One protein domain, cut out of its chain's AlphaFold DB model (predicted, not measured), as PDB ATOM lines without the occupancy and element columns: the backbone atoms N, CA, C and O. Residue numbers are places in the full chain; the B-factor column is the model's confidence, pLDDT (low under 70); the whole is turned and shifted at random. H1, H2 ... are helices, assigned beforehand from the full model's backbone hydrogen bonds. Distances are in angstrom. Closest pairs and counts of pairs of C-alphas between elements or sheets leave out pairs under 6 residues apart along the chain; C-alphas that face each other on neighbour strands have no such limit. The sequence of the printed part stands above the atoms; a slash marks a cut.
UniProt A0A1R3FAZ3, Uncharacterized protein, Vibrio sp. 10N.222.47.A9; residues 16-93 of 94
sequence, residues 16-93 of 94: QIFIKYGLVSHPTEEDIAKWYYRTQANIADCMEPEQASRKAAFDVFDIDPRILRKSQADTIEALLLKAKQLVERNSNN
ATOM      1  N   GLN A  16      32.431 -29.122  44.902       85.25
ATOM      2  CA  GLN A  16      31.425 -30.168  45.072       85.25
ATOM      3  C   GLN A  16      30.751 -30.546  43.746       85.25
ATOM      4  O   GLN A  16      30.596 -31.736  43.473       85.25
ATOM      5  N   ILE A  17      30.408 -29.574  42.893       85.44
ATOM      6  CA  ILE A  17      29.861 -29.814  41.543       85.44
ATOM      7  C   ILE A  17      30.909 -30.498  40.660       85.44
ATOM      8  O   ILE A  17      30.610 -31.494  39.997       85.44
ATOM      9  N   PHE A  18      32.153 -30.014  40.709       86.31
ATOM     10  CA  PHE A  18      33.292 -30.610  40.017       86.31
ATOM     11  C   PHE A  18      33.446 -32.091  40.368       86.31
ATOM     12  O   PHE A  18      33.542 -32.935  39.474       86.31
ATOM     13  N   ILE A  19      33.420 -32.440  41.656       84.69
ATOM     14  CA  ILE A  19      33.477 -33.837  42.102       84.69
ATOM     15  C   ILE A  19      32.234 -34.612  41.667       84.69
ATOM     16  O   ILE A  19      32.379 -35.687  41.084       84.69
ATOM     17  N   LYS A  20      31.034 -34.083  41.937       84.56
ATOM     18  CA  LYS A  20      29.767 -34.803  41.753       84.56
ATOM     19  C   LYS A  20      29.540 -35.242  40.309       84.56
ATOM     20  O   LYS A  20      29.047 -36.347  40.093       84.56
ATOM     21  N   TYR A  21      29.907 -34.400  39.346       85.44
ATOM     22  CA  TYR A  21      29.667 -34.658  37.926       85.44
ATOM     23  C   TYR A  21      30.904 -35.095  37.144       85.44
ATOM     24  O   TYR A  21      30.789 -35.342  35.950       85.44
ATOM     25  N   GLY A  22      32.076 -35.207  37.779       83.38
ATOM     26  CA  GLY A  22      33.298 -35.608  37.071       83.38
ATOM     27  C   GLY A  22      33.721 -34.599  35.999       83.38
ATOM     28  O   GLY A  22      34.153 -34.987  34.917       83.38
ATOM     29  N   LEU A  23      33.578 -33.300  36.286       87.38
ATOM     30  CA  LEU A  23      33.857 -32.239  35.314       87.38
ATOM     31  C   LEU A  23      35.334 -32.205  34.901       87.38
ATOM     32  O   LEU A  23      36.218 -32.433  35.734       87.38
ATOM     33  N   VAL A  24      35.616 -31.864  33.645       86.00
ATOM     34  CA  VAL A  24      36.992 -31.730  33.133       86.00
ATOM     35  C   VAL A  24      37.708 -30.531  33.769       86.00
ATOM     36  O   VAL A  24      38.879 -30.630  34.139       86.00
ATOM     37  N   SER A  25      36.989 -29.428  33.986       86.38
ATOM     38  CA  SER A  25      37.479 -28.195  34.613       86.38
ATOM     39  C   SER A  25      36.573 -27.737  35.757       86.38
ATOM     40  O   SER A  25      35.405 -28.120  35.829       86.38
ATOM     41  N   HIS A  26      37.108 -26.909  36.660       85.88
ATOM     42  CA  HIS A  26      36.293 -26.265  37.691       85.88
ATOM     43  C   HIS A  26      35.259 -25.331  37.042       85.88
ATOM     44  O   HIS A  26      35.640 -24.546  36.171       85.88
ATOM     45  N   PRO A  27      33.975 -25.423  37.432       88.94
ATOM     46  CA  PRO A  27      32.932 -24.576  36.873       88.94
ATOM     47  C   PRO A  27      33.081 -23.145  37.397       88.94
ATOM     48  O   PRO A  27      33.472 -22.948  38.548       88.94
ATOM     49  N   THR A  28      32.753 -22.158  36.564       90.12
ATOM     50  CA  THR A  28      32.693 -20.754  36.991       90.12
ATOM     51  C   THR A  28      31.377 -20.454  37.709       90.12
ATOM     52  O   THR A  28      30.411 -21.212  37.598       90.12
ATOM     53  N   GLU A  29      31.294 -19.321  38.414       87.94
ATOM     54  CA  GLU A  29      30.036 -18.867  39.023       87.94
ATOM     55  C   GLU A  29      28.898 -18.730  37.995       87.94
ATOM     56  O   GLU A  29      27.759 -19.107  38.277       87.94
ATOM     57  N   GLU A  30      29.203 -18.262  36.780       88.75
ATOM     58  CA  GLU A  30      28.229 -18.163  35.687       88.75
ATOM     59  C   GLU A  30      27.722 -19.537  35.235       88.75
ATOM     60  O   GLU A  30      26.527 -19.710  34.980       88.75
ATOM     61  N   ASP A  31      28.607 -20.532  35.149       91.12
ATOM     62  CA  ASP A  31      28.218 -21.896  34.787       91.12
ATOM     63  C   ASP A  31      27.352 -22.524  35.884       91.12
ATOM     64  O   ASP A  31      26.348 -23.175  35.597       91.12
ATOM     65  N   ILE A  32      27.677 -22.267  37.152       91.25
ATOM     66  CA  ILE A  32      26.869 -22.710  38.292       91.25
ATOM     67  C   ILE A  32      25.481 -22.069  38.256       91.25
ATOM     68  O   ILE A  32      24.484 -22.767  38.453       91.25
ATOM     69  N   ALA A  33      25.385 -20.772  37.960       91.00
ATOM     70  CA  ALA A  33      24.104 -20.088  37.819       91.00
ATOM     71  C   ALA A  33      23.269 -20.692  36.675       91.00
ATOM     72  O   ALA A  33      22.097 -21.025  36.869       91.00
ATOM     73  N   LYS A  34      23.872 -20.922  35.500       92.31
ATOM     74  CA  LYS A  34      23.205 -21.577  34.356       92.31
ATOM     75  C   LYS A  34      22.708 -22.977  34.714       92.31
ATOM     76  O   LYS A  34      21.568 -23.323  34.399       92.31
ATOM     77  N   TRP A  35      23.542 -23.771  35.384       94.75
ATOM     78  CA  TRP A  35      23.174 -25.099  35.868       94.75
ATOM     79  C   TRP A  35      22.007 -25.043  36.855       94.75
ATOM     80  O   TRP A  35      21.062 -25.825  36.727       94.75
ATOM     81  N   TYR A  36      22.026 -24.095  37.794       91.94
ATOM     82  CA  TYR A  36      20.950 -23.903  38.759       91.94
ATOM     83  C   TYR A  36      19.623 -23.583  38.064       91.94
ATOM     84  O   TYR A  36      18.642 -24.297  38.270       91.94
ATOM     85  N   TYR A  37      19.590 -22.579  37.181       93.38
ATOM     86  CA  TYR A  37      18.364 -22.196  36.477       93.38
ATOM     87  C   TYR A  37      17.813 -23.320  35.595       93.38
ATOM     88  O   TYR A  37      16.610 -23.574  35.607       93.38
ATOM     89  N   ARG A  38      18.679 -24.048  34.877       93.19
ATOM     90  CA  ARG A  38      18.257 -25.217  34.090       93.19
ATOM     91  C   ARG A  38      17.736 -26.350  34.965       93.19
ATOM     92  O   ARG A  38      16.761 -26.997  34.599       93.19
ATOM     93  N   THR A  39      18.350 -26.579  36.124       91.94
ATOM     94  CA  THR A  39      17.863 -27.580  37.081       91.94
ATOM     95  C   THR A  39      16.470 -27.209  37.583       91.94
ATOM     96  O   THR A  39      15.587 -28.060  37.578       91.94
ATOM     97  N   GLN A  40      16.245 -25.944  37.947       91.50
ATOM     98  CA  GLN A  40      14.929 -25.456  38.375       91.50
ATOM     99  C   GLN A  40      13.875 -25.588  37.268       91.50
ATOM    100  O   GLN A  40      12.768 -26.039  37.545       91.50
ATOM    101  N   ALA A  41      14.223 -25.270  36.017       93.38
ATOM    102  CA  ALA A  41      13.327 -25.458  34.875       93.38
ATOM    103  C   ALA A  41      12.940 -26.938  34.690       93.38
ATOM    104  O   ALA A  41      11.762 -27.259  34.605       93.38
ATOM    105  N   ASN A  42      13.914 -27.852  34.736       91.94
ATOM    106  CA  ASN A  42      13.649 -29.291  34.636       91.94
ATOM    107  C   ASN A  42      12.779 -29.811  35.801       91.94
ATOM    108  O   ASN A  42      11.921 -30.663  35.589       91.94
ATOM    109  N   ILE A  43      12.983 -29.311  37.029       91.19
ATOM    110  CA  ILE A  43      12.141 -29.663  38.188       91.19
ATOM    111  C   ILE A  43      10.709 -29.153  37.988       91.19
ATOM    112  O   ILE A  43       9.754 -29.869  38.292       91.19
ATOM    113  N   ALA A  44      10.546 -27.939  37.449       92.75
ATOM    114  CA  ALA A  44       9.234 -27.390  37.114       92.75
ATOM    115  C   ALA A  44       8.504 -28.239  36.055       92.75
ATOM    116  O   ALA A  44       7.287 -28.388  36.140       92.75
ATOM    117  N   ASP A  45       9.247 -28.889  35.155       92.56
ATOM    118  CA  ASP A  45       8.745 -29.882  34.191       92.56
ATOM    119  C   ASP A  45       8.499 -31.280  34.813       92.56
ATOM    120  O   ASP A  45       8.462 -32.295  34.114       92.56
ATOM    121  N   CYS A  46       8.324 -31.350  36.137       91.50
ATOM    122  CA  CYS A  46       8.064 -32.567  36.916       91.50
ATOM    123  C   CYS A  46       9.179 -33.630  36.856       91.50
ATOM    124  O   CYS A  46       8.915 -34.815  37.063       91.50
ATOM    125  N   MET A  47      10.427 -33.235  36.587       92.31
ATOM    126  CA  MET A  47      11.572 -34.141  36.679       92.31
ATOM    127  C   MET A  47      12.087 -34.236  38.119       92.31
ATOM    128  O   MET A  47      12.233 -33.227  38.807       92.31
ATOM    129  N   GLU A  48      12.443 -35.446  38.554       91.69
ATOM    130  CA  GLU A  48      13.039 -35.662  39.877       91.69
ATOM    131  C   GLU A  48      14.335 -34.845  40.053       91.69
ATOM    132  O   GLU A  48      15.154 -34.816  39.126       91.69
ATOM    133  N   PRO A  49      14.592 -34.229  41.226       86.69
ATOM    134  CA  PRO A  49      15.705 -33.291  41.417       86.69
ATOM    135  C   PRO A  49      17.087 -33.823  41.009       86.69
ATOM    136  O   PRO A  49      17.855 -33.116  40.359       86.69
ATOM    137  N   GLU A  50      17.412 -35.077  41.332       86.00
ATOM    138  CA  GLU A  50      18.678 -35.709  40.921       86.00
ATOM    139  C   GLU A  50      18.780 -35.872  39.397       86.00
ATOM    140  O   GLU A  50      19.831 -35.625  38.802       86.00
ATOM    141  N   GLN A  51      17.681 -36.238  38.739       88.38
ATOM    142  CA  GLN A  51      17.646 -36.394  37.287       88.38
ATOM    143  C   GLN A  51      17.702 -35.031  36.583       88.38
ATOM    144  O   GLN A  51      18.482 -34.859  35.645       88.38
ATOM    145  N   ALA A  52      16.938 -34.058  37.077       90.44
ATOM    146  CA  ALA A  52      16.919 -32.679  36.607       90.44
ATOM    147  C   ALA A  52      18.305 -32.038  36.687       90.44
ATOM    148  O   ALA A  52      18.766 -31.406  35.732       90.44
ATOM    149  N   SER A  53      18.981 -32.251  37.816       90.81
ATOM    150  CA  SER A  53      20.296 -31.689  38.077       90.81
ATOM    151  C   SER A  53      21.389 -32.340  37.238       90.81
ATOM    152  O   SER A  53      22.247 -31.645  36.692       90.81
ATOM    153  N   ARG A  54      21.320 -33.663  37.048       89.31
ATOM    154  CA  ARG A  54      22.224 -34.388  36.150       89.31
ATOM    155  C   ARG A  54      22.038 -33.966  34.696       89.31
ATOM    156  O   ARG A  54      23.028 -33.746  34.007       89.31
ATOM    157  N   LYS A  55      20.794 -33.825  34.235       90.56
ATOM    158  CA  LYS A  55      20.490 -33.340  32.882       90.56
ATOM    159  C   LYS A  55      21.058 -31.937  32.667       90.56
ATOM    160  O   LYS A  55      21.777 -31.719  31.701       90.56
ATOM    161  N   ALA A  56      20.804 -31.020  33.598       91.69
ATOM    162  CA  ALA A  56      21.357 -29.672  33.537       91.69
ATOM    163  C   ALA A  56      22.894 -29.667  33.553       91.69
ATOM    164  O   ALA A  56      23.503 -28.844  32.879       91.69
ATOM    165  N   ALA A  57      23.529 -30.583  34.290       90.25
ATOM    166  CA  ALA A  57      24.983 -30.692  34.320       90.25
ATOM    167  C   ALA A  57      25.563 -31.085  32.951       90.25
ATOM    168  O   ALA A  57      26.525 -30.462  32.516       90.25
ATOM    169  N   PHE A  58      24.954 -32.049  32.252       88.94
ATOM    170  CA  PHE A  58      25.352 -32.419  30.885       88.94
ATOM    171  C   PHE A  58      25.140 -31.299  29.862       88.94
ATOM    172  O   PHE A  58      25.879 -31.223  28.886       88.94
ATOM    173  N   ASP A  59      24.146 -30.439  30.077       90.12
ATOM    174  CA  ASP A  59      23.870 -29.320  29.176       90.12
ATOM    175  C   ASP A  59      24.838 -28.139  29.361       90.12
ATOM    176  O   ASP A  59      24.980 -27.317  28.455       90.12
ATOM    177  N   VAL A  60      25.424 -27.993  30.554       90.94
ATOM    178  CA  VAL A  60      26.170 -26.787  30.954       90.94
ATOM    179  C   VAL A  60      27.665 -27.034  31.074       90.94
ATOM    180  O   VAL A  60      28.447 -26.146  30.745       90.94
ATOM    181  N   PHE A  61      28.074 -28.208  31.545       91.25
ATOM    182  CA  PHE A  61      29.469 -28.494  31.848       91.25
ATOM    183  C   PHE A  61      30.078 -29.497  30.873       91.25
ATOM    184  O   PHE A  61      29.390 -30.356  30.323       91.25
ATOM    185  N   ASP A  62      31.404 -29.443  30.740       88.25
ATOM    186  CA  ASP A  62      32.167 -30.491  30.070       88.25
ATOM    187  C   ASP A  62      32.415 -31.659  31.040       88.25
ATOM    188  O   ASP A  62      33.163 -31.543  32.020       88.25
ATOM    189  N   ILE A  63      31.722 -32.772  30.794       86.56
ATOM    190  CA  ILE A  63      31.733 -33.978  31.627       86.56
ATOM    191  C   ILE A  63      32.525 -35.071  30.908       86.56
ATOM    192  O   ILE A  63      32.123 -35.516  29.833       86.56
ATOM    193  N   ASP A  64      33.581 -35.590  31.545       81.44
ATOM    194  CA  ASP A  64      34.236 -36.820  31.084       81.44
ATOM    195  C   ASP A  64      33.777 -38.005  31.956       81.44
ATOM    196  O   ASP A  64      34.194 -38.128  33.113       81.44
ATOM    197  N   PRO A  65      32.955 -38.927  31.419       70.44
ATOM    198  CA  PRO A  65      32.411 -40.056  32.177       70.44
ATOM    199  C   PRO A  65      33.477 -41.065  32.633       70.44
ATOM    200  O   PRO A  65      33.182 -41.945  33.440       70.44
ATOM    201  N   ARG A  66      34.717 -40.965  32.133       76.00
ATOM    202  CA  ARG A  66      35.850 -41.791  32.581       76.00
ATOM    203  C   ARG A  66      36.474 -41.257  33.871       76.00
ATOM    204  O   ARG A  66      37.244 -41.970  34.515       76.00
ATOM    205  N   ILE A  67      36.152 -40.024  34.263       74.19
ATOM    206  CA  ILE A  67      36.620 -39.422  35.507       74.19
ATOM    207  C   ILE A  67      35.730 -39.901  36.660       74.19
ATOM    208  O   ILE A  67      34.639 -39.389  36.899       74.19
ATOM    209  N   LEU A  68      36.228 -40.869  37.428       62.25
ATOM    210  CA  LEU A  68      35.594 -41.322  38.666       62.25
ATOM    211  C   LEU A  68      36.234 -40.621  39.867       62.25
ATOM    212  O   LEU A  68      37.345 -40.959  40.279       62.25
ATOM    213  N   ARG A  69      35.528 -39.653  40.458       68.50
ATOM    214  CA  ARG A  69      35.938 -39.007  41.716       68.50
ATOM    215  C   ARG A  69      35.200 -39.650  42.885       68.50
ATOM    216  O   ARG A  69      33.984 -39.829  42.836       68.50
ATOM    217  N   LYS A  70      35.926 -40.012  43.951       57.16
ATOM    218  CA  LYS A  70      35.311 -40.495  45.197       57.16
ATOM    219  C   LYS A  70      34.523 -39.345  45.819       57.16
ATOM    220  O   LYS A  70      35.101 -38.416  46.369       57.16
ATOM    221  N   SER A  71      33.206 -39.402  45.673       55.69
ATOM    222  CA  SER A  71      32.299 -38.346  46.097       55.69
ATOM    223  C   SER A  71      31.916 -38.515  47.570       55.69
ATOM    224  O   SER A  71      31.233 -39.471  47.928       55.69
ATOM    225  N   GLN A  72      32.343 -37.571  48.412       56.16
ATOM    226  CA  GLN A  72      31.615 -37.179  49.628       56.16
ATOM    227  C   GLN A  72      30.720 -35.957  49.340       56.16
ATOM    228  O   GLN A  72      30.496 -35.136  50.222       56.16
ATOM    229  N   ALA A  73      30.283 -35.765  48.088       58.34
ATOM    230  CA  ALA A  73      29.486 -34.596  47.738       58.34
ATOM    231  C   ALA A  73      28.143 -34.626  48.478       58.34
ATOM    232  O   ALA A  73      27.505 -35.677  48.587       58.34
ATOM    233  N   ASP A  74      27.732 -33.451  48.953       62.59
ATOM    234  CA  ASP A  74      26.444 -33.219  49.595       62.59
ATOM    235  C   ASP A  74      25.265 -33.649  48.685       62.59
ATOM    236  O   ASP A  74      25.400 -33.846  47.467       62.59
ATOM    237  N   THR A  75      24.071 -33.799  49.269       79.25
ATOM    238  CA  THR A  75      22.845 -34.094  48.506       79.25
ATOM    239  C   THR A  75      22.568 -32.998  47.467       79.25
ATOM    240  O   THR A  75      22.988 -31.852  47.630       79.25
ATOM    241  N   ILE A  76      21.842 -33.317  46.382       80.25
ATOM    242  CA  ILE A  76      21.457 -32.295  45.383       80.25
ATOM    243  C   ILE A  76      20.733 -31.119  46.027       80.25
ATOM    244  O   ILE A  76      20.983 -29.983  45.648       80.25
ATOM    245  N   GLU A  77      19.893 -31.364  47.026       80.62
ATOM    246  CA  GLU A  77      19.170 -30.310  47.735       80.62
ATOM    247  C   GLU A  77      20.121 -29.321  48.421       80.62
ATOM    248  O   GLU A  77      19.959 -28.108  48.286       80.62
ATOM    249  N   ALA A  78      21.162 -29.822  49.090       81.69
ATOM    250  CA  ALA A  78      22.179 -28.984  49.716       81.69
ATOM    251  C   ALA A  78      23.003 -28.203  48.676       81.69
ATOM    252  O   ALA A  78      23.315 -27.030  48.889       81.69
ATOM    253  N   LEU A  79      23.306 -28.815  47.526       81.31
ATOM    254  CA  LEU A  79      23.980 -28.136  46.412       81.31
ATOM    255  C   LEU A  79      23.108 -27.037  45.797       81.31
ATOM    256  O   LEU A  79      23.597 -25.942  45.531       81.31
ATOM    257  N   LEU A  80      21.813 -27.299  45.611       84.19
ATOM    258  CA  LEU A  80      20.857 -26.320  45.095       84.19
ATOM    259  C   LEU A  80      20.666 -25.151  46.061       84.19
ATOM    260  O   LEU A  80      20.580 -24.011  45.613       84.19
ATOM    261  N   LEU A  81      20.655 -25.405  47.372       86.38
ATOM    262  CA  LEU A  81      20.577 -24.347  48.377       86.38
ATOM    263  C   LEU A  81      21.810 -23.432  48.332       86.38
ATOM    264  O   LEU A  81      21.666 -22.210  48.314       86.38
ATOM    265  N   LYS A  82      23.016 -24.013  48.254       83.62
ATOM    266  CA  LYS A  82      24.271 -23.259  48.093       83.62
ATOM    267  C   LYS A  82      24.280 -22.450  46.791       83.62
ATOM    268  O   LYS A  82      24.671 -21.287  46.791       83.62
ATOM    269  N   ALA A  83      23.815 -23.044  45.690       82.62
ATOM    270  CA  ALA A  83      23.746 -22.372  44.394       82.62
ATOM    271  C   ALA A  83      22.762 -21.203  44.399       82.62
ATOM    272  O   ALA A  83      23.079 -20.133  43.888       82.62
ATOM    273  N   LYS A  84      21.603 -21.372  45.045       86.38
ATOM    274  CA  LYS A  84      20.627 -20.298  45.232       86.38
ATOM    275  C   LYS A  84      21.243 -19.097  45.955       86.38
ATOM    276  O   LYS A  84      21.103 -17.980  45.473       86.38
ATOM    277  N   GLN A  85      21.958 -19.322  47.059       86.69
ATOM    278  CA  GLN A  85      22.617 -18.246  47.812       86.69
ATOM    279  C   GLN A  85      23.664 -17.500  46.973       86.69
ATOM    280  O   GLN A  85      23.764 -16.278  47.064       86.69
ATOM    281  N   LEU A  86      24.430 -18.222  46.148       84.88
ATOM    282  CA  LEU A  86      25.410 -17.628  45.237       84.88
ATOM    283  C   LEU A  86      24.729 -16.742  44.187       84.88
ATOM    284  O   LEU A  86      25.122 -15.594  43.997       84.88
ATOM    285  N   VAL A  87      23.666 -17.248  43.561       83.56
ATOM    286  CA  VAL A  87      22.884 -16.503  42.566       83.56
ATOM    287  C   VAL A  87      22.246 -15.255  43.185       83.56
ATOM    288  O   VAL A  87      22.379 -14.169  42.636       83.56
ATOM    289  N   GLU A  88      21.610 -15.372  44.353       82.75
ATOM    290  CA  GLU A  88      20.994 -14.235  45.053       82.75
ATOM    291  C   GLU A  88      22.021 -13.175  45.472       82.75
ATOM    292  O   GLU A  88      21.727 -11.981  45.432       82.75
ATOM    293  N   ARG A  89      23.237 -13.582  45.853       79.69
ATOM    294  CA  ARG A  89      24.323 -12.646  46.166       79.69
ATOM    295  C   ARG A  89      24.752 -11.849  44.935       79.69
ATOM    296  O   ARG A  89      24.977 -10.649  45.060       79.69
ATOM    297  N   ASN A  90      24.844 -12.496  43.776       71.94
ATOM    298  CA  ASN A  90      25.248 -11.843  42.532       71.94
ATOM    299  C   ASN A  90      24.143 -10.925  41.982       71.94
ATOM    300  O   ASN A  90      24.454  -9.843  41.505       71.94
ATOM    301  N   SER A  91      22.865 -11.279  42.152       67.69
ATOM    302  CA  SER A  91      21.734 -10.431  41.737       67.69
ATOM    303  C   SER A  91      21.511  -9.178  42.596       67.69
ATOM    304  O   SER A  91      20.821  -8.268  42.155       67.69
ATOM    305  N   ASN A  92      22.032  -9.130  43.828       60.41
ATOM    306  CA  ASN A  92      21.924  -7.961  44.719       60.41
ATOM    307  C   ASN A  92      23.113  -6.990  44.596       60.41
ATOM    308  O   ASN A  92      23.193  -6.027  45.357       60.41
ATOM    309  N   ASN A  93      24.065  -7.282  43.705       53.53
ATOM    310  CA  ASN A  93      25.292  -6.508  43.514       53.53
ATOM    311  C   ASN A  93      25.327  -5.767  42.157       53.53
ATOM    312  O   ASN A  93      26.370  -5.212  41.809       53.53
TER     313      ASN A  93
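What this domain is: This is residues 16 to 93 of the 94 residues of an uncharacterized protein of Vibrio sp. 10N.222.47.A9 (UniProt A0A1R3FAZ3). Three helices, H2, H3 and H4, pack on one another at steep angles, with the short helix H1 near H3 and H4. H2 and H3 have the broadest contact, H4 crosses H2, and between H3 and H4 the long link of residues 61 to 75 swings out past H1. The printed part has 78 residues with four named helices, in the order H1, H2, H3, H4, and no named strand; the class is all helix. It is compact, with a radius of gyration of the C-alphas of 12.1 A, and spans 37 by 29 by 21 A.

How they stand to each other: H1, residues 16 to 21, is close to but not clearly touching H3, residues 49 to 60; their closest C-alphas, of Tyr 21 and Ala 57, are 7.1 A apart. H2, residues 29 to 44, touches H3 at a steep tilt of 45 degrees, opposite ways, closest at the C-alphas of Thr 39 and Ser 53, 4.9 A. H4, residues 76 to 91, touches H2 with residues 80 to 87 alone, at a steep tilt of 58 degrees; the closest C-alphas, of Ala 33 and Val 87, are 6.1 A apart. H4 touches H3 with residues 76 to 77 alone, closest at the C-alphas of Glu 50 and Ile 76, 6.3 A. The helix packing is mostly crossed, with no touching pair at a shallow tilt. In H1, H2, H3 and H4 every O i to N i+4 pair is within hydrogen-bond range.

Where its parts are: H1 begins at C-alpha 16, (31.425, -30.168, 45.072). H2 is 22.6 A long, H3 16.2 A and H4 22.2 A, ending at C-alpha 91, (21.734, -10.431, 41.737).

The domain as a whole: The C-alphas farthest apart, of Arg 66 and Asn 92, are 38.5 A apart. The printed part has no cut. The link from H3 to H4 is long. pLDDT is under 70 in residues 68 to 74 and 91 to 93.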